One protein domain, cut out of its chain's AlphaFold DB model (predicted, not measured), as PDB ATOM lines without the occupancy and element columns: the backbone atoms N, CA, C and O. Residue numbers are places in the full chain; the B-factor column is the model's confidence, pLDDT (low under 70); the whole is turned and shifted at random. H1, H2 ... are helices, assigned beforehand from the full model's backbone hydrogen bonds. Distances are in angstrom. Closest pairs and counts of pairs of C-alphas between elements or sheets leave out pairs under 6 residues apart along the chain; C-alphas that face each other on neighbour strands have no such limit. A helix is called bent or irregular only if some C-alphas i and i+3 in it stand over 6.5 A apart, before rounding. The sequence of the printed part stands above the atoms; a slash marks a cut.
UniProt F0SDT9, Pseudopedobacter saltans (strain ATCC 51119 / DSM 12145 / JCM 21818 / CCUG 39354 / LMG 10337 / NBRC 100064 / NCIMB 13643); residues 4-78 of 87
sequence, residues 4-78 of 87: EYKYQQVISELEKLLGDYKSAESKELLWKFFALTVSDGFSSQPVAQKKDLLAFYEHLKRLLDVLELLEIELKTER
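What this domain is: This is residues 4 to 78 of the 87 residues of a protein of Pseudopedobacter saltans (strain ATCC 51119 / DSM 12145 / JCM 21818 / CCUG 39354 / LMG 10337 / NBRC 100064 / NCIMB 13643) (UniProt F0SDT9). A long straight helix, H4, makes the length of this loose rod; H1 lies side by side with part of it, running the opposite way, and H2 crosses H4 nearly at right angles through residues 52 to 56 of H4. The very short H3 sits in the turn between H2 and H4, where the backbone folds back to begin the long helix. The printed part has 75 residues with four named helices, H1, H2, H3 and H4 in that order, and no named strand; the class is all helix. The radius of gyration of the C-alphas is 15.2 A, and the C-alphas span 47 by 22 by 16 A.

Where its parts are: H1 covers residues 4 to 21, beginning at C-alpha 4 at (35.636, 11.514, 115.801), and is 25.2 A long from first to last C-alpha. It has a kink of 31 degrees near residue 15, and it is irregular: C-alphas 17 and 20 are 7.4 A apart. H2, residues 24 to 39, is 22.7 A long and begins at C-alpha 24 at (39.362, 38.142, 102.249). H3 is residues 41 to 44, 5.6 A long. H4, residues 47 to 77, is the longest helix at 45.4 A and ends at C-alpha 77 at (38.565, 1.231, 108.303).

How they stand to each other: H1 touches H4 with residues 10 to 18 alone, and H4 touches H1 with residues 59 to 70 alone; the closest C-alphas are those of Leu 17 and His 59, 6.0 A apart. Their lines stand at a shallow tilt of 7 degrees, opposite ways. H1 and H2 meet only through their link. H2 touches H4 with residues 29 to 33 alone, and H4 touches H2 with residues 52 to 56 alone; the closest C-alphas are those of Phe 33 and Leu 53, 6.2 A apart, and the two lines are about perpendicular at 86 degrees. H3 is close to H2 but not clearly touching, with the C-alphas of Leu 36 and Phe 42 the closest at 5.4 A. H3 is also close to H4 but not clearly touching, the closest C-alphas being those of Phe 42 and Lys 50 at 7.4 A. H1 and H3 are apart. Every O i to N i+4 pair is within hydrogen-bond range in H2 and H4; in H1 it is 12 of 14, and H3 is too short for such a pair.

The domain as a whole: The two C-alphas farthest apart, those of Pro 46 and Arg 78, are 48.1 A from each other. The printed part has no cut, and its three links are tight. The mean pLDDT of the printed part is 75.7; residue 6, residues 19 to 23, residues 25 to 26, residue 37 and residues 39 to 40 are under 70.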
ATOM      1  N   GLU A   4      35.918  10.153 115.344       75.19
ATOM      2  CA  GLU A   4      35.636  11.514 115.801       75.19
ATOM      3  C   GLU A   4      36.898  12.249 116.280       75.19
ATOM      4  O   GLU A   4      37.090  13.422 115.964       75.19
ATOM      5  N   TYR A   5      37.818  11.544 116.945       78.38
ATOM      6  CA  TYR A   5      39.120  12.098 117.322       78.38
ATOM      7  C   TYR A   5      39.987  12.412 116.091       78.38
ATOM      8  O   TYR A   5      40.616  13.468 116.034       78.38
ATOM      9  N   LYS A   6      39.975  11.537 115.078       69.69
ATOM     10  CA  LYS A   6      40.713  11.750 113.822       69.69
ATOM     11  C   LYS A   6      40.175  12.946 113.038       69.69
ATOM     12  O   LYS A   6      40.954  13.763 112.558       69.69
ATOM     13  N   TYR A   7      38.852  13.104 112.976       72.81
ATOM     14  CA  TYR A   7      38.230  14.284 112.374       72.81
ATOM     15  C   TYR A   7      38.641  15.574 113.085       72.81
ATOM     16  O   TYR A   7      38.987  16.545 112.418       72.81
ATOM     17  N   GLN A   8      38.653  15.586 114.418       79.50
ATOM     18  CA  GLN A   8      39.104  16.752 115.185       79.50
ATOM     19  C   GLN A   8      40.589  17.064 114.955       79.50
ATOM     20  O   GLN A   8      40.960  18.231 114.842       79.50
ATOM     21  N   GLN A   9      41.435  16.039 114.825       79.56
ATOM     22  CA  GLN A   9      42.848  16.220 114.495       79.56
ATOM     23  C   GLN A   9      43.027  16.837 113.105       79.56
ATOM     24  O   GLN A   9      43.773  17.803 112.961       79.56
ATOM     25  N   VAL A  10      42.301  16.335 112.104       71.50
ATOM     26  CA  VAL A  10      42.322  16.905 110.752       71.50
ATOM     27  C   VAL A  10      41.838  18.348 110.782       71.50
ATOM     28  O   VAL A  10      42.552  19.214 110.301       71.50
ATOM     29  N   ILE A  11      40.700  18.648 111.415       75.62
ATOM     30  CA  ILE A  11      40.205  20.028 111.552       75.62
ATOM     31  C   ILE A  11      41.260  20.931 112.204       75.62
ATOM     32  O   ILE A  11      41.517  22.015 111.691       75.62
ATOM     33  N   SER A  12      41.928  20.483 113.267       82.50
ATOM     34  CA  SER A  12      42.980  21.273 113.915       82.50
ATOM     35  C   SER A  12      44.175  21.538 112.991       82.50
ATOM     36  O   SER A  12      44.667  22.664 112.939       82.50
ATOM     37  N   GLU A  13      44.631  20.543 112.229       79.75
ATOM     38  CA  GLU A  13      45.719  20.728 111.258       79.75
ATOM     39  C   GLU A  13      45.292  21.624 110.088       79.75
ATOM     40  O   GLU A  13      46.054  22.497 109.672       79.75
ATOM     41  N   LEU A  14      44.048  21.499 109.620       71.69
ATOM     42  CA  LEU A  14      43.455  22.391 108.623       71.69
ATOM     43  C   LEU A  14      43.430  23.841 109.116       71.69
ATOM     44  O   LEU A  14      43.784  24.759 108.377       71.69
ATOM     45  N   GLU A  15      43.038  24.057 110.369       76.19
ATOM     46  CA  GLU A  15      43.005  25.385 110.974       76.19
ATOM     47  C   GLU A  15      44.392  25.974 111.206       76.19
ATOM     48  O   GLU A  15      44.542  27.184 111.082       76.19
ATOM     49  N   LYS A  16      45.412  25.159 111.481       80.31
ATOM     50  CA  LYS A  16      46.803  25.633 111.542       80.31
ATOM     51  C   LYS A  16      47.341  25.986 110.158       80.31
ATOM     52  O   LYS A  16      47.986  27.014 110.000       80.31
ATOM     53  N   LEU A  17      47.072  25.146 109.159       72.62
ATOM     54  CA  LEU A  17      47.569  25.337 107.795       72.62
ATOM     55  C   LEU A  17      46.914  26.529 107.094       72.62
ATOM     56  O   LEU A  17      47.573  27.186 106.292       72.62
ATOM     57  N   LEU A  18      45.632  26.782 107.373       70.69
ATOM     58  CA  LEU A  18      44.828  27.808 106.706       70.69
ATOM     59  C   LEU A  18      44.444  28.979 107.612       70.69
ATOM     60  O   LEU A  18      43.845  29.932 107.125       70.69
ATOM     61  N   GLY A  19      44.733  28.925 108.914       66.38
ATOM     62  CA  GLY A  19      44.345  29.953 109.886       66.38
ATOM     63  C   GLY A  19      44.878  31.335 109.525       66.38
ATOM     64  O   GLY A  19      44.124  32.306 109.571       66.38
ATOM     65  N   ASP A  20      46.116  31.387 109.034       64.88
ATOM     66  CA  ASP A  20      46.753  32.607 108.525       64.88
ATOM     67  C   ASP A  20      46.126  33.100 107.205       64.88
ATOM     68  O   ASP A  20      46.271  34.262 106.833       64.88
ATOM     69  N   TYR A  21      45.366  32.235 106.523       62.91
ATOM     70  CA  TYR A  21      44.761  32.465 105.212       62.91
ATOM     71  C   TYR A  21      43.210  32.379 105.209       62.91
ATOM     72  O   TYR A  21      42.586  32.104 104.180       62.91
ATOM     73  N   LYS A  22      42.530  32.606 106.343       65.25
ATOM     74  CA  LYS A  22      41.045  32.657 106.404       65.25
ATOM     75  C   LYS A  22      40.454  34.004 105.935       65.25
ATOM     76  O   LYS A  22      39.230  34.163 105.915       65.25
ATOM     77  N   SER A  23      41.283  34.988 105.582       68.50
ATOM     78  CA  SER A  23      40.853  36.365 105.316       68.50
ATOM     79  C   SER A  23      40.375  36.581 103.868       68.50
ATOM     80  O   SER A  23      40.552  35.744 102.980       68.50
ATOM     81  N   ALA A  24      39.741  37.731 103.607       72.00
ATOM     82  CA  ALA A  24      39.362  38.142 102.249       72.00
ATOM     83  C   ALA A  24      40.578  38.211 101.300       72.00
ATOM     84  O   ALA A  24      40.464  37.878 100.123       72.00
ATOM     85  N   GLU A  25      41.744  38.557 101.842       68.12
ATOM     86  CA  GLU A  25      43.027  38.626 101.141       68.12
ATOM     87  C   GLU A  25      43.462  37.258 100.600       68.12
ATOM     88  O   GLU A  25      43.951  37.135  99.481       68.12
ATOM     89  N   SER A  26      43.188  36.190 101.338       69.31
ATOM     90  CA  SER A  26      43.532  34.825 100.942       69.31
ATOM     91  C   SER A  26      42.663  34.303  99.804       69.31
ATOM     92  O   SER A  26      43.143  33.586  98.928       69.31
ATOM     93  N   LYS A  27      41.387  34.706  99.768       70.50
ATOM     94  CA  LYS A  27      40.502  34.433  98.625       70.50
ATOM     95  C   LYS A  27      40.980  35.165  97.374       70.50
ATOM     96  O   LYS A  27      40.928  34.604  96.282       70.50
ATOM     97  N   GLU A  28      41.457  36.396  97.528       77.94
ATOM     98  CA  GLU A  28      42.041  37.163  96.429       77.94
ATOM     99  C   GLU A  28      43.343  36.520  95.926       77.94
ATOM    100  O   GLU A  28      43.535  36.388  94.717       77.94
ATOM    101  N   LEU A  29      44.206  36.049  96.831       73.56
ATOM    102  CA  LEU A  29      45.430  35.318  96.489       73.56
ATOM    103  C   LEU A  29      45.139  34.003  95.757       73.56
ATOM    104  O   LEU A  29      45.802  33.709  94.766       73.56
ATOM    105  N   LEU A  30      44.114  33.258  96.177       71.94
ATOM    106  CA  LEU A  30      43.662  32.043  95.496       71.94
ATOM    107  C   LEU A  30      43.205  32.351  94.062       71.94
ATOM    108  O   LEU A  30      43.632  31.684  93.122       71.94
ATOM    109  N   TRP A  31      42.406  33.404  93.872       75.81
ATOM    110  CA  TRP A  31      41.995  33.843  92.535       75.81
ATOM    111  C   TRP A  31      43.166  34.304  91.667       75.81
ATOM    112  O   TRP A  31      43.214  33.955  90.487       75.81
ATOM    113  N   LYS A  32      44.127  35.039  92.235       73.94
ATOM    114  CA  LYS A  32      45.353  35.438  91.528       73.94
ATOM    115  C   LYS A  32      46.176  34.222  91.123       73.94
ATOM    116  O   LYS A  32      46.616  34.162  89.980       73.94
ATOM    117  N   PHE A  33      46.338  33.247  92.015       73.38
ATOM    118  CA  PHE A  33      47.013  31.995  91.699       73.38
ATOM    119  C   PHE A  33      46.317  31.288  90.533       73.38
ATOM    120  O   PHE A  33      46.952  31.077  89.508       73.38
ATOM    121  N   PHE A  34      45.006  31.030  90.623       71.69
ATOM    122  CA  PHE A  34      44.237  30.403  89.540       71.69
ATOM    123  C   PHE A  34      44.365  31.146  88.208       71.69
ATOM    124  O   PHE A  34      44.616  30.521  87.178       71.69
ATOM    125  N   ALA A  35      44.232  32.473  88.222       74.69
ATOM    126  CA  ALA A  35      44.380  33.286  87.023       74.69
ATOM    127  C   ALA A  35      45.783  33.151  86.414       74.69
ATOM    128  O   ALA A  35      45.909  33.072  85.194       74.69
ATOM    129  N   LEU A  36      46.836  33.083  87.236       73.88
ATOM    130  CA  LEU A  36      48.224  32.945  86.781       73.88
ATOM    131  C   LEU A  36      48.540  31.553  86.241       73.88
ATOM    132  O   LEU A  36      49.202  31.458  85.211       73.88
ATOM    133  N   THR A  37      48.047  30.495  86.885       69.25
ATOM    134  CA  THR A  37      48.239  29.112  86.422       69.25
ATOM    135  C   THR A  37      47.569  28.872  85.068       69.25
ATOM    136  O   THR A  37      48.038  28.054  84.289       69.25
ATOM    137  N   VAL A  38      46.486  29.598  84.773       70.44
ATOM    138  CA  VAL A  38      45.768  29.508  83.491       70.44
ATOM    139  C   VAL A  38      46.354  30.443  82.419       70.44
ATOM    140  O   VAL A  38      46.156  30.199  81.233       70.44
ATOM    141  N   SER A  39      47.070  31.506  82.802       69.44
ATOM    142  CA  SER A  39      47.537  32.556  81.875       69.44
ATOM    143  C   SER A  39      49.049  32.582  81.605       69.44
ATOM    144  O   SER A  39      49.523  33.540  80.997       69.44
ATOM    145  N   ASP A  40      49.821  31.589  82.067       64.94
ATOM    146  CA  ASP A  40      51.303  31.537  82.006       64.94
ATOM    147  C   ASP A  40      52.025  32.778  82.596       64.94
ATOM    148  O   ASP A  40      53.247  32.933  82.516       64.94
ATOM    149  N   GLY A  41      51.286  33.673  83.260       74.19
ATOM    150  CA  GLY A  41      51.750  34.984  83.720       74.19
ATOM    151  C   GLY A  41      52.552  34.963  85.020       74.19
ATOM    152  O   GLY A  41      52.898  36.020  85.548       74.19
ATOM    153  N   PHE A  42      52.850  33.791  85.583       74.00
ATOM    154  CA  PHE A  42      53.556  33.688  86.864       74.00
ATOM    155  C   PHE A  42      54.942  34.351  86.808       74.00
ATOM    156  O   PHE A  42      55.348  35.071  87.723       74.00
ATOM    157  N   SER A  43      55.651  34.181  85.690       70.56
ATOM    158  CA  SER A  43      57.004  34.701  85.459       70.56
ATOM    159  C   SER A  43      57.091  36.229  85.502       70.56
ATOM    160  O   SER A  43      58.137  36.761  85.881       70.56
ATOM    161  N   SER A  44      56.012  36.944  85.172       78.62
ATOM    162  CA  SER A  44      55.982  38.412  85.106       78.62
ATOM    163  C   SER A  44      55.616  39.089  86.432       78.62
ATOM    164  O   SER A  44      55.704  40.311  86.533       78.62
ATOM    165  N   GLN A  45      55.266  38.323  87.470       77.06
ATOM    166  CA  GLN A  45      54.889  38.886  88.767       77.06
ATOM    167  C   GLN A  45      56.088  39.465  89.548       77.06
ATOM    168  O   GLN A  45      57.206  38.927  89.470       77.06
ATOM    169  N   PRO A  46      55.876  40.519  90.360       82.69
ATOM    170  CA  PRO A  46      56.872  41.009  91.311       82.69
ATOM    171  C   PRO A  46      57.320  39.920  92.299       82.69
ATOM    172  O   PRO A  46      56.538  39.056  92.688       82.69
ATOM    173  N   VAL A  47      58.577  39.982  92.758       78.62
ATOM    174  CA  VAL A  47      59.176  38.950  93.634       78.62
ATOM    175  C   VAL A  47      58.392  38.745  94.935       78.62
ATOM    176  O   VAL A  47      58.238  37.607  95.363       78.62
ATOM    177  N   ALA A  48      57.883  39.816  95.550       75.62
ATOM    178  CA  ALA A  48      57.070  39.717  96.766       75.62
ATOM    179  C   ALA A  48      55.787  38.904  96.522       75.62
ATOM    180  O   ALA A  48      55.557  37.909  97.195       75.62
ATOM    181  N   GLN A  49      55.042  39.228  95.460       75.44
ATOM    182  CA  GLN A  49      53.804  38.525  95.113       75.44
ATOM    183  C   GLN A  49      54.052  37.063  94.723       75.44
ATOM    184  O   GLN A  49      53.258  36.193  95.064       75.44
ATOM    185  N   LYS A  50      55.180  36.755  94.065       79.94
ATOM    186  CA  LYS A  50      55.581  35.363  93.800       79.94
ATOM    187  C   LYS A  50      55.785  34.563  95.083       79.94
ATOM    188  O   LYS A  50      55.392  33.403  95.123       79.94
ATOM    189  N   LYS A  51      56.398  35.158  96.112       81.56
ATOM    190  CA  LYS A  51      56.609  34.489  97.405       81.56
ATOM    191  C   LYS A  51      55.284  34.197  98.099       81.56
ATOM    192  O   LYS A  51      55.101  33.074  98.554       81.56
ATOM    193  N   ASP A  52      54.360  35.153  98.099       79.94
ATOM    194  CA  ASP A  52      53.042  34.974  98.720       79.94
ATOM    195  C   ASP A  52      52.222  33.895  97.999       79.94
ATOM    196  O   ASP A  52      51.604  33.045  98.639       79.94
ATOM    197  N   LEU A  53      52.269  33.875  96.662       77.81
ATOM    198  CA  LEU A  53      51.616  32.853  95.838       77.81
ATOM    199  C   LEU A  53      52.228  31.459  96.032       77.81
ATOM    200  O   LEU A  53      51.494  30.474  96.084       77.81
ATOM    201  N   LEU A  54      53.557  31.362  96.142       80.44
ATOM    202  CA  LEU A  54      54.247  30.096  96.408       80.44
ATOM    203  C   LEU A  54      53.937  29.570  97.808       80.44
ATOM    204  O   LEU A  54      53.606  28.397  97.944       80.44
ATOM    205  N   ALA A  55      53.987  30.431  98.825       81.94
ATOM    206  CA  ALA A  55      53.606  30.063 100.183       81.94
ATOM    207  C   ALA A  55      52.165  29.541 100.204       81.94
ATOM    208  O   ALA A  55      51.898  28.446 100.698       81.94
ATOM    209  N   PHE A  56      51.244  30.266  99.567       77.31
ATOM    210  CA  PHE A  56      49.853  29.850  99.461       77.31
ATOM    211  C   PHE A  56      49.681  28.495  98.747       77.31
ATOM    212  O   PHE A  56      48.917  27.646  99.209       77.31
ATOM    213  N   TYR A  57      50.426  28.251  97.665       79.69
ATOM    214  CA  TYR A  57      50.447  26.952  96.986       79.69
ATOM    215  C   TYR A  57      50.941  25.822  97.901       79.69
ATOM    216  O   TYR A  57      50.331  24.753  97.939       79.69
ATOM    217  N   GLU A  58      52.011  26.044  98.666       83.31
ATOM    218  CA  GLU A  58      52.528  25.050  99.612       83.31
ATOM    219  C   GLU A  58      51.508  24.711 100.706       83.31
ATOM    220  O   GLU A  58      51.339  23.535 101.045       83.31
ATOM    221  N   HIS A  59      50.784  25.708 101.220       79.19
ATOM    222  CA  HIS A  59      49.694  25.492 102.174       79.19
ATOM    223  C   HIS A  59      48.560  24.658 101.565       79.19
ATOM    224  O   HIS A  59      48.079  23.715 102.195       79.19
ATOM    225  N   LEU A  60      48.171  24.955 100.322       77.94
ATOM    226  CA  LEU A  60      47.112  24.232  99.618       77.94
ATOM    227  C   LEU A  60      47.520  22.793  99.270       77.94
ATOM    228  O   LEU A  60      46.698  21.883  99.336       77.94
ATOM    229  N   LYS A  61      48.798  22.560  98.965       83.12
ATOM    230  CA  LYS A  61      49.339  21.213  98.780       83.12
ATOM    231  C   LYS A  61      49.281  20.402 100.076       83.12
ATOM    232  O   LYS A  61      48.743  19.303 100.074       83.12
ATOM    233  N   ARG A  62      49.746  20.967 101.195       81.75
ATOM    234  CA  ARG A  62      49.694  20.296 102.509       81.75
ATOM    235  C   ARG A  62      48.263  19.976 102.941       81.75
ATOM    236  O   ARG A  62      48.021  18.926 103.525       81.75
ATOM    237  N   LEU A  63      47.322  20.869 102.639       81.31
ATOM    238  CA  LEU A  63      45.891  20.639 102.829       81.31
ATOM    239  C   LEU A  63      45.425  19.372 102.093       81.31
ATOM    240  O   LEU A  63      44.756  18.530 102.689       81.31
ATOM    241  N   LEU A  64      45.775  19.243 100.813       81.12
ATOM    242  CA  LEU A  64      45.401  18.084 100.004       81.12
ATOM    243  C   LEU A  64      46.043  16.796 100.533       81.12
ATOM    244  O   LEU A  64      45.337  15.801 100.662       81.12
ATOM    245  N   ASP A  65      47.319  16.841 100.931       83.62
ATOM    246  CA  ASP A  65      48.026  15.685 101.500       83.62
ATOM    247  C   ASP A  65      47.326  15.164 102.778       83.62
ATOM    248  O   ASP A  65      47.142  13.960 102.959       83.62
ATOM    249  N   VAL A  66      46.877  16.064 103.666       81.94
ATOM    250  CA  VAL A  66      46.140  15.691 104.893       81.94
ATOM    251  C   VAL A  66      44.781  15.062 104.570       81.94
ATOM    252  O   VAL A  66      44.377  14.094 105.218       81.94
ATOM    253  N   LEU A  67      44.068  15.595 103.577       79.31
ATOM    254  CA  LEU A  67      42.777  15.051 103.153       79.31
ATOM    255  C   LEU A  67      42.924  13.676 102.488       79.31
ATOM    256  O   LEU A  67      42.102  12.796 102.744       79.31
ATOM    257  N   GLU A  68      43.977  13.471 101.695       81.62
ATOM    258  CA  GLU A  68      44.294  12.177 101.081       81.62
ATOM    259  C   GLU A  68      44.600  11.114 102.146       81.62
ATOM    260  O   GLU A  68      44.062  10.006 102.093       81.62
ATOM    261  N   LEU A  69      45.382  11.462 103.175       80.06
ATOM    262  CA  LEU A  69      45.643  10.568 104.309       80.06
ATOM    263  C   LEU A  69      44.354  10.171 105.040       80.06
ATOM    264  O   LEU A  69      44.150   8.990 105.331       80.06
ATOM    265  N   LEU A  70      43.458  11.131 105.291       79.44
ATOM    266  CA  LEU A  70      42.160  10.848 105.909       79.44
ATOM    267  C   LEU A  70      41.310   9.916 105.034       79.44
ATOM    268  O   LEU A  70      40.674   8.996 105.547       79.44
ATOM    269  N   GLU A  71      41.296  10.133 103.719       78.31
ATOM    270  CA  GLU A  71      40.565   9.280 102.782       78.31
ATOM    271  C   GLU A  71      41.102   7.839 102.789       78.31
ATOM    272  O   GLU A  71      40.313   6.890 102.841       78.31
ATOM    273  N   ILE A  72      42.427   7.659 102.790       80.06
ATOM    274  CA  ILE A  72      43.077   6.342 102.874       80.06
ATOM    275  C   ILE A  72      42.714   5.640 104.186       80.06
ATOM    276  O   ILE A  72      42.369   4.453 104.179       80.06
ATOM    277  N   GLU A  73      42.756   6.349 105.312       74.44
ATOM    278  CA  GLU A  73      42.396   5.774 106.608       74.44
ATOM    279  C   GLU A  73      40.919   5.371 106.670       74.44
ATOM    280  O   GLU A  73      40.611   4.264 107.115       74.44
ATOM    281  N   LEU A  74      40.007   6.208 106.164       76.06
ATOM    282  CA  LEU A  74      38.576   5.896 106.111       76.06
ATOM    283  C   LEU A  74      38.286   4.678 105.230       76.06
ATOM    284  O   LEU A  74      37.489   3.818 105.608       76.06
ATOM    285  N   LYS A  75      38.944   4.571 104.071       76.75
ATOM    286  CA  LYS A  75      38.833   3.392 103.198       76.75
ATOM    287  C   LYS A  75      39.416   2.139 103.858       76.75
ATOM    288  O   LYS A  75      38.859   1.054 103.717       76.75
ATOM    289  N   THR A  76      40.495   2.279 104.628       78.00
ATOM    290  CA  THR A  76      41.094   1.169 105.386       78.00
ATOM    291  C   THR A  76      40.162   0.679 106.497       78.00
ATOM    292  O   THR A  76      39.943  -0.523 106.628       78.00
ATOM    293  N   GLU A  77      39.538   1.584 107.257       74.81
ATOM    294  CA  GLU A  77      38.565   1.231 108.303       74.81
ATOM    295  C   GLU A  77      37.285   0.594 107.744       74.81
ATOM    296  O   GLU A  77      36.681  -0.259 108.392       74.81
ATOM    297  N   ARG A  78      36.896   0.957 106.516       74.81
ATOM    298  CA  ARG A  78      35.789   0.323 105.780       74.81
ATOM    299  C   ARG A  78      36.154  -1.030 105.160       74.81
ATOM    300  O   ARG A  78      35.284  -1.682 104.594       74.81
TER     301      ARG A  78